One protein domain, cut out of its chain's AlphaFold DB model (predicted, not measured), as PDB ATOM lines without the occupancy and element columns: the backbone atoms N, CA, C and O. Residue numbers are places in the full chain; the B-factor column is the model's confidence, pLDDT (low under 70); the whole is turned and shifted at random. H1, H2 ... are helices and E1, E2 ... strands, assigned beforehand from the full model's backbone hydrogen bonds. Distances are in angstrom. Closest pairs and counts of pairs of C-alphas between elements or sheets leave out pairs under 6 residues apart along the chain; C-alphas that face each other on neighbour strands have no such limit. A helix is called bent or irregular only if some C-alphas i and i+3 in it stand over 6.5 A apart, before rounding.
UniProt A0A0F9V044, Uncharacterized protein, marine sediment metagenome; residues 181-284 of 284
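This is residues 181 to 284 of the 284 residues of an uncharacterized protein of marine sediment metagenome (UniProt A0A0F9V044). Two antiparallel sheets stand face to face as a sandwich, their strands crossed at 49 degrees, with the short helix H1 at one end and the long links E4 to E5 and E6 to E7 at the other. The sheet orders are E1 - E7 - E3 - E4 and E2 - E6 - E5. The printed part has 104 residues, with one named helix and seven named strands, in the order E1 E2 H1 E3 E4 E5 E6 E7; it is mostly strand, though under half of the residues are in named elements. It is compact, with a radius of gyration of the C-alphas of 13.5 A and spans of 39 by 34 by 21 A.

Edge strand E1, residues 181 to 186, is antiparallel to E7, residues 276 to 283, with N 183 and O 280 within hydrogen-bond range at 2.8 A. E7 is antiparallel to E3, residues 211 to 219, with N 215 and O 279 at 2.9 A. E3 and E4, residues 226 to 228, form a hairpin, with N 218 and O 227 at 2.7 A. In the other sheet E2, residues 197 to 201, is antiparallel to E6, residues 249 to 254, with N 198 and O 252 at 2.9 A. E5, residues 240 to 245, and E6 form a hairpin, with N 243 and O 251 at 3.0 A. Between the sheets, the closest C-alphas of E3 and E5, Gly 216 and Gly 241, are 7.4 A apart. H1, residues 205 to 210, only grazes each sheet; it is irregular, with C-alphas 206 and 209 7.6 A apart, and has 0 of 2 O i to N i+4 pairs but 2 of 3 O i to N i+3 pairs within range.

E1 begins at C-alpha 181, (-62.903, 16.842, 48.951), and is 16.9 A long. E3 is 23.7 A long, E6 16.2 A. E7 is 23.4 A long and ends at C-alpha 283, (-59.711, 20.411, 52.240).

The two C-alphas farthest apart, those of Ala 263 and Glu 284, are 39.6 A apart. The printed part has no cut. The long links are E4 to E5, 11 residues, and E6 to E7, 21 residues. Confidence is low, under 70, at residues 268 to 272.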
ATOM      1  N   LEU A 181     -62.996  17.284  50.332       95.06
ATOM      2  CA  LEU A 181     -62.903  16.842  48.951       95.06
ATOM      3  C   LEU A 181     -62.195  15.485  48.884       95.06
ATOM      4  O   LEU A 181     -61.295  15.189  49.672       95.06
ATOM      5  N   LEU A 182     -62.595  14.658  47.921       97.31
ATOM      6  CA  LEU A 182     -62.002  13.348  47.655       97.31
ATOM      7  C   LEU A 182     -61.423  13.330  46.242       97.31
ATOM      8  O   LEU A 182     -62.097  13.706  45.284       97.31
ATOM      9  N   LYS A 183     -60.181  12.864  46.109       97.62
ATOM     10  CA  LYS A 183     -59.512  12.665  44.822       97.62
ATOM     11  C   LYS A 183     -59.038  11.225  44.701       97.62
ATOM     12  O   LYS A 183     -58.331  10.745  45.580       97.62
ATOM     13  N   VAL A 184     -59.418  10.556  43.618       98.25
ATOM     14  CA  VAL A 184     -58.941   9.210  43.272       98.25
ATOM     15  C   VAL A 184     -57.949   9.342  42.124       98.25
ATOM     16  O   VAL A 184     -58.241  10.026  41.142       98.25
ATOM     17  N   ILE A 185     -56.762   8.763  42.278       98.00
ATOM     18  CA  ILE A 185     -55.663   8.870  41.313       98.00
ATOM     19  C   ILE A 185     -55.103   7.477  41.077       98.00
ATOM     20  O   ILE A 185     -54.820   6.759  42.033       98.00
ATOM     21  N   GLU A 186     -54.922   7.120  39.813       97.50
ATOM     22  CA  GLU A 186     -54.261   5.874  39.450       97.50
ATOM     23  C   GLU A 186     -52.784   5.918  39.849       97.50
ATOM     24  O   GLU A 186     -52.103   6.928  39.647       97.50
ATOM     25  N   ILE A 187     -52.287   4.823  40.423       96.31
ATOM     26  CA  ILE A 187     -50.877   4.690  40.819       96.31
ATOM     27  C   ILE A 187     -49.986   4.682  39.568       96.31
ATOM     28  O   ILE A 187     -48.850   5.164  39.597       96.31
ATOM     29  N   GLY A 188     -50.538   4.188  38.458       94.25
ATOM     30  CA  GLY A 188     -49.791   3.912  37.246       94.25
ATOM     31  C   GLY A 188     -48.987   2.631  37.395       94.25
ATOM     32  O   GLY A 188     -49.280   1.794  38.251       94.25
ATOM     33  N   ASP A 189     -47.986   2.492  36.540       91.25
ATOM     34  CA  ASP A 189     -47.123   1.323  36.527       91.25
ATOM     35  C   ASP A 189     -46.125   1.385  37.686       91.25
ATOM     36  O   ASP A 189     -45.403   2.374  37.851       91.25
ATOM     37  N   TRP A 190     -46.135   0.349  38.519       93.88
ATOM     38  CA  TRP A 190     -45.205   0.180  39.626       93.88
ATOM     39  C   TRP A 190     -44.845  -1.295  39.710       93.88
ATOM     40  O   TRP A 190     -45.640  -2.112  40.185       93.88
ATOM     41  N   ASP A 191     -43.626  -1.589  39.265       93.31
ATOM     42  CA  ASP A 191     -42.979  -2.868  39.497       93.31
ATOM     43  C   ASP A 191     -42.578  -2.962  40.964       93.31
ATOM     44  O   ASP A 191     -41.620  -2.316  41.415       93.31
ATOM     45  N   MET A 192     -43.385  -3.694  41.732       94.06
ATOM     46  CA  MET A 192     -43.161  -3.784  43.160       94.06
ATOM     47  C   MET A 192     -41.982  -4.706  43.461       94.06
ATOM     48  O   MET A 192     -41.332  -4.451  44.457       94.06
ATOM     49  N   ASP A 193     -41.585  -5.668  42.631       90.38
ATOM     50  CA  ASP A 193     -40.405  -6.509  42.916       90.38
ATOM     51  C   ASP A 193     -39.094  -5.726  42.701       90.38
ATOM     52  O   ASP A 193     -38.186  -5.748  43.538       90.38
ATOM     53  N   ALA A 194     -39.028  -4.899  41.654       92.50
ATOM     54  CA  ALA A 194     -37.852  -4.089  41.340       92.50
ATOM     55  C   ALA A 194     -37.722  -2.815  42.188       92.50
ATOM     56  O   ALA A 194     -36.600  -2.367  42.459       92.50
ATOM     57  N   ALA A 195     -38.837  -2.199  42.600       94.81
ATOM     58  CA  ALA A 195     -38.831  -0.935  43.333       94.81
ATOM     59  C   ALA A 195     -39.641  -1.007  44.633       94.81
ATOM     60  O   ALA A 195     -40.855  -1.199  44.642       94.81
ATOM     61  N   SER A 196     -38.985  -0.729  45.762       96.50
ATOM     62  CA  SER A 196     -39.639  -0.686  47.078       96.50
ATOM     63  C   SER A 196     -40.499   0.561  47.318       96.50
ATOM     64  O   SER A 196     -41.248   0.607  48.295       96.50
ATOM     65  N   SER A 197     -40.408   1.572  46.449       97.62
ATOM     66  CA  SER A 197     -41.189   2.805  46.561       97.62
ATOM     67  C   SER A 197     -41.569   3.377  45.204       97.62
ATOM     68  O   SER A 197     -40.805   3.241  44.247       97.62
ATOM     69  N   HIS A 198     -42.683   4.107  45.161       97.56
ATOM     70  CA  HIS A 198     -43.183   4.763  43.956       97.56
ATOM     71  C   HIS A 198     -43.785   6.135  44.255       97.56
ATOM     72  O   HIS A 198     -44.401   6.349  45.298       97.56
ATOM     73  N   ASN A 199     -43.607   7.078  43.330       98.31
ATOM     74  CA  ASN A 199     -44.119   8.440  43.468       98.31
ATOM     75  C   ASN A 199     -45.391   8.619  42.639       98.31
ATOM     76  O   ASN A 199     -45.346   8.524  41.414       98.31
ATOM     77  N   VAL A 200     -46.496   8.984  43.293       98.19
ATOM     78  CA  VAL A 200     -47.769   9.305  42.632       98.19
ATOM     79  C   VAL A 200     -48.026  10.806  42.723       98.19
ATOM     80  O   VAL A 200     -48.110  11.371  43.816       98.19
ATOM     81  N   ALA A 201     -48.159  11.471  41.574       98.19
ATOM     82  CA  ALA A 201     -48.448  12.901  41.519       98.19
ATOM     83  C   ALA A 201     -49.874  13.181  42.019       98.19
ATOM     84  O   ALA A 201     -50.856  12.834  41.364       98.19
ATOM     85  N   HIS A 202     -50.011  13.843  43.172       97.56
ATOM     86  CA  HIS A 202     -51.326  14.037  43.798       97.56
ATOM     87  C   HIS A 202     -52.125  15.191  43.159       97.56
ATOM     88  O   HIS A 202     -53.350  15.264  43.265       97.56
ATOM     89  N   GLY A 203     -51.450  16.131  42.487       97.00
ATOM     90  CA  GLY A 203     -52.085  17.238  41.756       97.00
ATOM     91  C   GLY A 203     -52.975  18.153  42.613       97.00
ATOM     92  O   GLY A 203     -53.941  18.698  42.097       97.00
ATOM     93  N   ILE A 204     -52.691  18.258  43.916       96.75
ATOM     94  CA  ILE A 204     -53.336  19.205  44.861       96.75
ATOM     95  C   ILE A 204     -52.528  20.520  44.926       96.75
ATOM     96  O   ILE A 204     -52.992  21.540  45.423       96.75
ATOM     97  N   GLY A 205     -51.308  20.523  44.375       94.56
ATOM     98  CA  GLY A 205     -50.450  21.703  44.319       94.56
ATOM     99  C   GLY A 205     -50.019  22.185  45.706       94.56
ATOM    100  O   GLY A 205     -49.754  21.389  46.607       94.56
ATOM    101  N   ALA A 206     -49.950  23.507  45.884       94.25
ATOM    102  CA  ALA A 206     -49.469  24.133  47.119       94.25
ATOM    103  C   ALA A 206     -50.320  23.794  48.363       94.25
ATOM    104  O   ALA A 206     -49.810  23.862  49.482       94.25
ATOM    105  N   SER A 207     -51.570  23.363  48.173       94.75
ATOM    106  CA  SER A 207     -52.496  22.969  49.241       94.75
ATOM    107  C   SER A 207     -52.277  21.541  49.757       94.75
ATOM    108  O   SER A 207     -53.103  21.031  50.505       94.75
ATOM    109  N   TYR A 208     -51.170  20.869  49.418       97.06
ATOM    110  CA  TYR A 208     -50.879  19.500  49.884       97.06
ATOM    111  C   TYR A 208     -50.914  19.340  51.419       97.06
ATOM    112  O   TYR A 208     -51.249  18.277  51.932       97.06
ATOM    113  N   LYS A 209     -50.644  20.413  52.174       97.00
ATOM    114  CA  LYS A 209     -50.762  20.441  53.647       97.00
ATOM    115  C   LYS A 209     -52.208  20.292  54.143       97.00
ATOM    116  O   LYS A 209     -52.439  20.025  55.324       97.00
ATOM    117  N   ASN A 210     -53.185  20.459  53.256       96.50
ATOM    118  CA  ASN A 210     -54.596  20.274  53.553       96.50
ATOM    119  C   ASN A 210     -55.085  18.836  53.331       96.50
ATOM    120  O   ASN A 210     -56.258  18.556  53.570       96.50
ATOM    121  N   ILE A 211     -54.209  17.912  52.926       97.88
ATOM    122  CA  ILE A 211     -54.525  16.482  52.906       97.88
ATOM    123  C   ILE A 211     -54.854  16.021  54.341       97.88
ATOM    124  O   ILE A 211     -54.214  16.429  55.314       97.88
ATOM    125  N   ARG A 212     -55.914  15.223  54.479       97.44
ATOM    126  CA  ARG A 212     -56.457  14.693  55.743       97.44
ATOM    127  C   ARG A 212     -56.395  13.176  55.814       97.44
ATOM    128  O   ARG A 212     -56.301  12.631  56.906       97.44
ATOM    129  N   SER A 213     -56.437  12.505  54.670       97.94
ATOM    130  CA  SER A 213     -56.309  11.055  54.585       97.94
ATOM    131  C   SER A 213     -55.754  10.644  53.229       97.94
ATOM    132  O   SER A 213     -55.989  11.308  52.219       97.94
ATOM    133  N   ILE A 214     -55.019   9.535  53.214       98.38
ATOM    134  CA  ILE A 214     -54.601   8.841  51.999       98.38
ATOM    135  C   ILE A 214     -54.833   7.351  52.241       98.38
ATOM    136  O   ILE A 214     -54.545   6.854  53.324       98.38
ATOM    137  N   SER A 215     -55.370   6.649  51.248       97.81
ATOM    138  CA  SER A 215     -55.544   5.197  51.269       97.81
ATOM    139  C   SER A 215     -55.179   4.636  49.903       97.81
ATOM    140  O   SER A 215     -55.749   5.066  48.903       97.81
ATOM    141  N   GLY A 216     -54.266   3.668  49.860       97.50
ATOM    142  CA  GLY A 216     -53.881   2.967  48.633       97.50
ATOM    143  C   GLY A 216     -54.569   1.610  48.499       97.50
ATOM    144  O   GLY A 216     -54.636   0.855  49.473       97.50
ATOM    145  N   ILE A 217     -55.052   1.302  47.298       98.19
ATOM    146  CA  ILE A 217     -55.473  -0.035  46.876       98.19
ATOM    147  C   ILE A 217     -54.479  -0.537  45.832       98.19
ATOM    148  O   ILE A 217     -54.226   0.149  44.846       98.19
ATOM    149  N   ILE A 218     -53.942  -1.728  46.069       97.19
ATOM    150  CA  ILE A 218     -53.017  -2.447  45.203       97.19
ATOM    151  C   ILE A 218     -53.766  -3.568  44.500       97.19
ATOM    152  O   ILE A 218     -54.501  -4.323  45.138       97.19
ATOM    153  N   ARG A 219     -53.566  -3.670  43.193       95.44
ATOM    154  CA  ARG A 219     -54.115  -4.713  42.330       95.44
ATOM    155  C   ARG A 219     -53.006  -5.704  41.961       95.44
ATOM    156  O   ARG A 219     -51.881  -5.273  41.689       95.44
ATOM    157  N   ASP A 220     -53.309  -6.999  41.993       93.88
ATOM    158  CA  ASP A 220     -52.400  -8.040  41.491       93.88
ATOM    159  C   ASP A 220     -52.316  -8.036  39.953       93.88
ATOM    160  O   ASP A 220     -53.133  -7.413  39.271       93.88
ATOM    161  N   ASP A 221     -51.303  -8.701  39.399       92.44
ATOM    162  CA  ASP A 221     -51.045  -8.700  37.949       92.44
ATOM    163  C   ASP A 221     -52.136  -9.421  37.139       92.44
ATOM    164  O   ASP A 221     -52.397  -9.068  35.990       92.44
ATOM    165  N   ASP A 222     -52.836 -10.381  37.747       90.56
ATOM    166  CA  ASP A 222     -53.954 -11.084  37.105       90.56
ATOM    167  C   ASP A 222     -55.280 -10.297  37.159       90.56
ATOM    168  O   ASP A 222     -56.277 -10.734  36.577       90.56
ATOM    169  N   ASP A 223     -55.320  -9.147  37.846       91.50
ATOM    170  CA  ASP A 223     -56.544  -8.372  38.107       91.50
ATOM    171  C   ASP A 223     -57.661  -9.217  38.751       91.50
ATOM    172  O   ASP A 223     -58.842  -9.151  38.396       91.50
ATOM    173  N   THR A 224     -57.279 -10.071  39.696       93.25
ATOM    174  CA  THR A 224     -58.216 -10.946  40.411       93.25
ATOM    175  C   THR A 224     -58.411 -10.528  41.856       93.25
ATOM    176  O   THR A 224     -59.482 -10.768  42.421       93.25
ATOM    177  N   ASN A 225     -57.419  -9.866  42.453       95.56
ATOM    178  CA  ASN A 225     -57.441  -9.481  43.853       95.56
ATOM    179  C   ASN A 225     -57.018  -8.024  44.062       95.56
ATOM    180  O   ASN A 225     -56.139  -7.480  43.396       95.56
ATOM    181  N   TYR A 226     -57.643  -7.408  45.067       97.00
ATOM    182  CA  TYR A 226     -57.429  -6.019  45.449       97.00
ATOM    183  C   TYR A 226     -57.115  -5.948  46.938       97.00
ATOM    184  O   TYR A 226     -57.906  -6.377  47.784       97.00
ATOM    185  N   TYR A 227     -55.966  -5.377  47.263       97.06
ATOM    186  CA  TYR A 227     -55.417  -5.332  48.608       97.06
ATOM    187  C   TYR A 227     -55.269  -3.890  49.065       97.06
ATOM    188  O   TYR A 227     -54.957  -3.001  48.281       97.06
ATOM    189  N   LYS A 228     -55.449  -3.627  50.357       97.94
ATOM    190  CA  LYS A 228     -55.006  -2.344  50.915       97.94
ATOM    191  C   LYS A 228     -53.483  -2.326  50.929       97.94
ATOM    192  O   LYS A 228     -52.886  -3.313  51.342       97.94
ATOM    193  N   LEU A 229     -52.865  -1.208  50.556       97.12
ATOM    194  CA  LEU A 229     -51.410  -1.059  50.662       97.12
ATOM    195  C   LEU A 229     -50.930  -1.247  52.115       97.12
ATOM    196  O   LEU A 229     -49.909  -1.870  52.368       97.12
ATOM    197  N   GLU A 230     -51.732  -0.797  53.079       95.81
ATOM    198  CA  GLU A 230     -51.499  -0.971  54.520       95.81
ATOM    199  C   GLU A 230     -52.017  -2.323  55.045       95.81
ATOM    200  O   GLU A 230     -52.457  -2.432  56.192       95.81
ATOM    201  N   LEU A 231     -52.044  -3.362  54.202       94.00
ATOM    202  CA  LEU A 231     -52.390  -4.714  54.637       94.00
ATOM    203  C   LEU A 231     -51.500  -5.099  55.826       94.00
ATOM    204  O   LEU A 231     -50.285  -4.941  55.770       94.00
ATOM    205  N   ILE A 232     -52.104  -5.613  56.895       90.69
ATOM    206  CA  ILE A 232     -51.389  -6.102  58.077       90.69
ATOM    207  C   ILE A 232     -51.339  -7.629  57.981       90.69
ATOM    208  O   ILE A 232     -52.385  -8.270  57.855       90.69
ATOM    209  N   GLN A 233     -50.139  -8.213  58.015       91.12
ATOM    210  CA  GLN A 233     -49.967  -9.668  58.041       91.12
ATOM    211  C   GLN A 233     -50.273 -10.258  59.430       91.12
ATOM    212  O   GLN A 233     -50.536  -9.548  60.400       91.12
ATOM    213  N   LEU A 234     -50.264 -11.592  59.532       84.31
ATOM    214  CA  LEU A 234     -50.554 -12.318  60.775       84.31
ATOM    215  C   LEU A 234     -49.563 -11.992  61.912       84.31
ATOM    216  O   LEU A 234     -49.885 -12.170  63.084       84.31
ATOM    217  N   ASP A 235     -48.375 -11.501  61.568       88.12
ATOM    218  CA  ASP A 235     -47.338 -11.032  62.489       88.12
ATOM    219  C   ASP A 235     -47.551  -9.586  62.983       88.12
ATOM    220  O   ASP A 235     -46.799  -9.103  63.829       88.12
ATOM    221  N   GLY A 236     -48.589  -8.901  62.492       92.00
ATOM    222  CA  GLY A 236     -48.906  -7.521  62.849       92.00
ATOM    223  C   GLY A 236     -48.092  -6.469  62.093       92.00
ATOM    224  O   GLY A 236     -48.206  -5.287  62.424       92.00
ATOM    225  N   VAL A 237     -47.289  -6.855  61.096       92.62
ATOM    226  CA  VAL A 237     -46.429  -5.929  60.346       92.62
ATOM    227  C   VAL A 237     -47.176  -5.372  59.123       92.62
ATOM    228  O   VAL A 237     -47.686  -6.153  58.306       92.62
ATOM    229  N   PRO A 238     -47.258  -4.034  58.959       92.75
ATOM    230  CA  PRO A 238     -47.787  -3.417  57.746       92.75
ATOM    231  C   PRO A 238     -46.933  -3.763  56.522       92.75
ATOM    232  O   PRO A 238     -45.708  -3.678  56.565       92.75
ATOM    233  N   GLN A 239     -47.584  -4.124  55.421       95.69
ATOM    234  CA  GLN A 239     -46.921  -4.539  54.178       95.69
ATOM    235  C   GLN A 239     -46.587  -3.371  53.242       95.69
ATOM    236  O   GLN A 239     -45.946  -3.566  52.211       95.69
ATOM    237  N   GLY A 240     -46.992  -2.160  53.609       96.56
ATOM    238  CA  GLY A 240     -46.735  -0.928  52.883       96.56
ATOM    239  C   GLY A 240     -47.494   0.243  53.494       96.56
ATOM    240  O   GLY A 240     -48.172   0.102  54.515       96.56
ATOM    241  N   GLY A 241     -47.378   1.405  52.863       97.50
ATOM    242  CA  GLY A 241     -48.109   2.599  53.262       97.50
ATOM    243  C   GLY A 241     -47.661   3.842  52.508       97.50
ATOM    244  O   GLY A 241     -46.947   3.776  51.508       97.50
ATOM    245  N   VAL A 242     -48.097   4.997  53.004       97.88
ATOM    246  CA  VAL A 242     -47.596   6.295  52.547       97.88
ATOM    247  C   VAL A 242     -46.415   6.693  53.421       97.88
ATOM    248  O   VAL A 242     -46.584   6.943  54.613       97.88
ATOM    249  N   SER A 243     -45.232   6.797  52.824       97.62
ATOM    250  CA  SER A 243     -44.008   7.165  53.544       97.62
ATOM    251  C   SER A 243     -43.764   8.673  53.571       97.62
ATOM    252  O   SER A 243     -43.178   9.201  54.518       97.62
ATOM    253  N   LEU A 244     -44.244   9.397  52.552       97.94
ATOM    254  CA  LEU A 244     -44.054  10.840  52.419       97.94
ATOM    255  C   LEU A 244     -45.225  11.511  51.688       97.94
ATOM    256  O   LEU A 244     -45.685  11.036  50.652       97.94
ATOM    257  N   ILE A 245     -45.640  12.682  52.177       98.44
ATOM    258  CA  ILE A 245     -46.540  13.603  51.470       98.44
ATOM    259  C   ILE A 245     -45.738  14.856  51.102       98.44
ATOM    260  O   ILE A 245     -45.484  15.722  51.942       98.44
ATOM    261  N   GLY A 246     -45.295  14.931  49.848       98.06
ATOM    262  CA  GLY A 246     -44.587  16.083  49.297       98.06
ATOM    263  C   GLY A 246     -45.532  17.131  48.711       98.06
ATOM    264  O   GLY A 246     -46.747  16.980  48.723       98.06
ATOM    265  N   SER A 247     -44.961  18.204  48.156       97.50
ATOM    266  CA  SER A 247     -45.727  19.277  47.501       97.50
ATOM    267  C   SER A 247     -46.208  18.948  46.082       97.50
ATOM    268  O   SER A 247     -46.928  19.742  45.481       97.50
ATOM    269  N   VAL A 248     -45.749  17.828  45.520       98.00
ATOM    270  CA  VAL A 248     -46.076  17.378  44.153       98.00
ATOM    271  C   VAL A 248     -46.530  15.923  44.154       98.00
ATOM    272  O   VAL A 248     -47.529  15.583  43.517       98.00
ATOM    273  N   ASN A 249     -45.808  15.074  44.887       98.38
ATOM    274  CA  ASN A 249     -46.018  13.635  44.920       98.38
ATOM    275  C   ASN A 249     -46.305  13.158  46.339       98.38
ATOM    276  O   ASN A 249     -45.776  13.709  47.308       98.38
ATOM    277  N   ILE A 250     -47.108  12.108  46.439       98.38
ATOM    278  CA  ILE A 250     -47.094  11.212  47.590       98.38
ATOM    279  C   ILE A 250     -46.170  10.043  47.249       98.38
ATOM    280  O   ILE A 250     -46.154   9.585  46.105       98.38
ATOM    281  N   GLN A 251     -45.377   9.595  48.217       98.50
ATOM    282  CA  GLN A 251     -44.536   8.415  48.067       98.50
ATOM    283  C   GLN A 251     -45.238   7.234  48.726       98.50
ATOM    284  O   GLN A 251     -45.557   7.271  49.917       98.50
ATOM    285  N   LEU A 252     -45.491   6.209  47.925       98.38
ATOM    286  CA  LEU A 252     -45.941   4.907  48.387       98.38
ATOM    287  C   LEU A 252     -44.710   4.047  48.636       98.38
ATOM    288  O   LEU A 252     -43.759   4.087  47.855       98.38
ATOM    289  N   GLU A 253     -44.731   3.268  49.706       98.00
ATOM    290  CA  GLU A 253     -43.709   2.268  49.988       98.00
ATOM    291  C   GLU A 253     -44.348   0.915  50.255       98.00
ATOM    292  O   GLU A 253     -45.482   0.822  50.735       98.00
ATOM    293  N   ARG A 254     -43.591  -0.136  49.968       96.44
ATOM    294  CA  ARG A 254     -43.887  -1.489  50.422       96.44
ATOM    295  C   ARG A 254     -42.830  -1.960  51.410       96.44
ATOM    296  O   ARG A 254     -41.693  -1.489  51.413       96.44
ATOM    297  N   PHE A 255     -43.194  -2.952  52.203       95.75
ATOM    298  CA  PHE A 255     -42.243  -3.673  53.026       95.75
ATOM    299  C   PHE A 255     -41.353  -4.553  52.138       95.75
ATOM    300  O   PHE A 255     -41.838  -5.322  51.303       95.75
ATOM    301  N   ALA A 256     -40.035  -4.433  52.306       92.50
ATOM    302  CA  ALA A 256     -39.088  -5.352  51.684       92.50
ATOM    303  C   ALA A 256     -39.352  -6.764  52.212       92.50
ATOM    304  O   ALA A 256     -39.497  -6.941  53.419       92.50
ATOM    305  N   THR A 257     -39.413  -7.764  51.340       91.50
ATOM    306  CA  THR A 257     -39.802  -9.158  51.626       91.50
ATOM    307  C   THR A 257     -41.259  -9.356  52.071       91.50
ATOM    308  O   THR A 257     -41.614 -10.425  52.566       91.50
ATOM    309  N   GLY A 258     -42.103  -8.329  51.922       93.75
ATOM    310  CA  GLY A 258     -43.521  -8.382  52.277       93.75
ATOM    311  C   GLY A 258     -44.410  -9.046  51.220       93.75
ATOM    312  O   GLY A 258     -43.940  -9.519  50.193       93.75
ATOM    313  N   THR A 259     -45.728  -9.034  51.444       94.81
ATOM    314  CA  THR A 259     -46.740  -9.588  50.521       94.81
ATOM    315  C   THR A 259     -46.594  -9.051  49.099       94.81
ATOM    316  O   THR A 259     -46.794  -9.796  48.146       94.81
ATOM    317  N   PHE A 260     -46.270  -7.763  48.964       95.75
ATOM    318  CA  PHE A 260     -46.142  -7.097  47.669       95.75
ATOM    319  C   PHE A 260     -44.741  -7.225  47.046       95.75
ATOM    320  O   PHE A 260     -44.477  -6.604  46.027       95.75
ATOM    321  N   ASP A 261     -43.837  -7.987  47.667       93.31
ATOM    322  CA  ASP A 261     -42.507  -8.328  47.143       93.31
ATOM    323  C   ASP A 261     -42.541  -9.724  46.512       93.31
ATOM    324  O   ASP A 261     -41.941 -10.680  47.010       93.31
ATOM    325  N   ALA A 262     -43.393  -9.882  45.502       92.81
ATOM    326  CA  ALA A 262     -43.654 -11.165  44.872       92.81
ATOM    327  C   ALA A 262     -44.013 -10.978  43.399       92.81
ATOM    328  O   ALA A 262     -44.595  -9.965  43.030       92.81
ATOM    329  N   ALA A 263     -43.790 -12.024  42.600       92.00
ATOM    330  CA  ALA A 263     -44.071 -12.058  41.161       92.00
ATOM    331  C   ALA A 263     -45.562 -11.942  40.768       92.00
ATOM    332  O   ALA A 263     -45.913 -12.105  39.612       92.00
ATOM    333  N   ALA A 264     -46.460 -11.760  41.740       92.81
ATOM    334  CA  ALA A 264     -47.860 -11.403  41.490       92.81
ATOM    335  C   ALA A 264     -48.085  -9.878  41.524       92.81
ATOM    336  O   ALA A 264     -49.225  -9.417  41.397       92.81
ATOM    337  N   PHE A 265     -47.014  -9.118  41.785       93.31
ATOM    338  CA  PHE A 265     -46.996  -7.664  41.863       93.31
ATOM    339  C   PHE A 265     -45.789  -7.040  41.135       93.31
ATOM    340  O   PHE A 265     -45.453  -5.881  41.404       93.31
ATOM    341  N   ASP A 266     -45.107  -7.781  40.263       87.25
ATOM    342  CA  ASP A 266     -43.833  -7.361  39.670       87.25
ATOM    343  C   ASP A 266     -44.027  -6.542  38.390       87.25
ATOM    344  O   ASP A 266     -43.430  -5.499  38.255       87.25
ATOM    345  N   ASP A 267     -44.919  -6.878  37.474       74.38
ATOM    346  CA  ASP A 267     -45.220  -6.067  36.283       74.38
ATOM    347  C   ASP A 267     -46.387  -6.759  35.573       74.38
ATOM    348  O   ASP A 267     -46.515  -7.982  35.609       74.38
ATOM    349  N   PHE A 268     -47.215  -6.022  34.837       66.69
ATOM    350  CA  PHE A 268     -48.236  -6.594  33.952       66.69
ATOM    351  C   PHE A 268     -47.604  -7.259  32.702       66.69
ATOM    352  O   PHE A 268     -48.020  -7.037  31.560       66.69
ATOM    353  N   GLY A 269     -46.553  -8.065  32.882       64.06
ATOM    354  CA  GLY A 269     -45.850  -8.777  31.815       64.06
ATOM    355  C   GLY A 269     -45.316  -7.861  30.708       64.06
ATOM    356  O   GLY A 269     -45.328  -8.256  29.538       64.06
ATOM    357  N   GLY A 270     -44.895  -6.633  31.038       60.25
ATOM    358  CA  GLY A 270     -44.424  -5.636  30.073       60.25
ATOM    359  C   GLY A 270     -45.533  -4.894  29.314       60.25
ATOM    360  O   GLY A 270     -45.246  -4.156  28.363       60.25
ATOM    361  N   VAL A 271     -46.799  -5.068  29.699       59.06
ATOM    362  CA  VAL A 271     -47.901  -4.191  29.284       59.06
ATOM    363  C   VAL A 271     -48.057  -3.140  30.374       59.06
ATOM    364  O   VAL A 271     -48.332  -3.499  31.504       59.06
ATOM    365  N   GLN A 272     -47.910  -1.849  30.051       65.00
ATOM    366  CA  GLN A 272     -48.112  -0.754  31.013       65.00
ATOM    367  C   GLN A 272     -49.453  -0.915  31.742       65.00
ATOM    368  O   GLN A 272     -50.518  -0.622  31.188       65.00
ATOM    369  N   GLY A 273     -49.388  -1.420  32.971       73.19
ATOM    370  CA  GLY A 273     -50.532  -1.733  33.805       73.19
ATOM    371  C   GLY A 273     -50.665  -0.714  34.921       73.19
ATOM    372  O   GLY A 273     -49.712  -0.064  35.325       73.19
ATOM    373  N   ASN A 274     -51.875  -0.545  35.429       83.25
ATOM    374  CA  ASN A 274     -52.099   0.267  36.610       83.25
ATOM    375  C   ASN A 274     -52.009  -0.612  37.871       83.25
ATOM    376  O   ASN A 274     -52.755  -1.592  37.977       83.25
ATOM    377  N   ARG A 275     -51.145  -0.261  38.833       93.75
ATOM    378  CA  ARG A 275     -50.957  -0.987  40.107       93.75
ATOM    379  C   ARG A 275     -52.104  -0.766  41.105       93.75
ATOM    380  O   ARG A 275     -52.100  -1.330  42.195       93.75
ATOM    381  N   GLY A 276     -53.112   0.014  40.723       95.50
ATOM    382  CA  GLY A 276     -54.311   0.305  41.504       95.50
ATOM    383  C   GLY A 276     -54.501   1.808  41.659       95.50
ATOM    384  O   GLY A 276     -54.078   2.581  40.806       95.50
ATOM    385  N   TRP A 277     -55.112   2.253  42.751       98.25
ATOM    386  CA  TRP A 277     -55.386   3.676  42.955       98.25
ATOM    387  C   TRP A 277     -55.124   4.123  44.384       98.25
ATOM    388  O   TRP A 277     -55.137   3.346  45.341       98.25
ATOM    389  N   VAL A 278     -54.940   5.427  44.528       98.38
ATOM    390  CA  VAL A 278     -54.903   6.129  45.805       98.38
ATOM    391  C   VAL A 278     -56.118   7.036  45.923       98.38
ATOM    392  O   VAL A 278     -56.434   7.805  45.016       98.38
ATOM    393  N   THR A 279     -56.789   6.966  47.067       98.56
ATOM    394  CA  THR A 279     -57.853   7.896  47.451       98.56
ATOM    395  C   THR A 279     -57.289   8.895  48.450       98.56
ATOM    396  O   THR A 279     -56.800   8.502  49.508       98.56
ATOM    397  N   ILE A 280     -57.373  10.182  48.125       98.50
ATOM    398  CA  ILE A 280     -56.872  11.295  48.931       98.50
ATOM    399  C   ILE A 280     -58.057  12.141  49.395       98.50
ATOM    400  O   ILE A 280     -58.768  12.717  48.571       98.50
ATOM    401  N   GLY A 281     -58.258  12.234  50.708       97.75
ATOM    402  CA  GLY A 281     -59.165  13.202  51.321       97.75
ATOM    403  C   GLY A 281     -58.415  14.489  51.646       97.75
ATOM    404  O   GLY A 281     -57.364  14.432  52.283       97.75
ATOM    405  N   TYR A 282     -58.924  15.646  51.228       96.69
ATOM    406  CA  TYR A 282     -58.295  16.948  51.465       96.69
ATOM    407  C   TYR A 282     -59.331  18.060  51.605       96.69
ATOM    408  O   TYR A 282     -60.499  17.882  51.288       96.69
ATOM    409  N   ILE A 283     -58.897  19.202  52.121       94.06
ATOM    410  CA  ILE A 283     -59.711  20.411  52.240       94.06
ATOM    411  C   ILE A 283     -59.115  21.462  51.294       94.06
ATOM    412  O   ILE A 283     -57.889  21.568  51.209       94.06
ATOM    413  N   GLU A 284     -59.939  22.212  50.569       85.25
ATOM    414  CA  GLU A 284     -59.455  23.367  49.791       85.25
ATOM    415  C   GLU A 284     -59.141  24.575  50.682       85.25
ATOM    416  O   GLU A 284     -59.951  24.894  51.581       85.25
TER     417      GLU A 284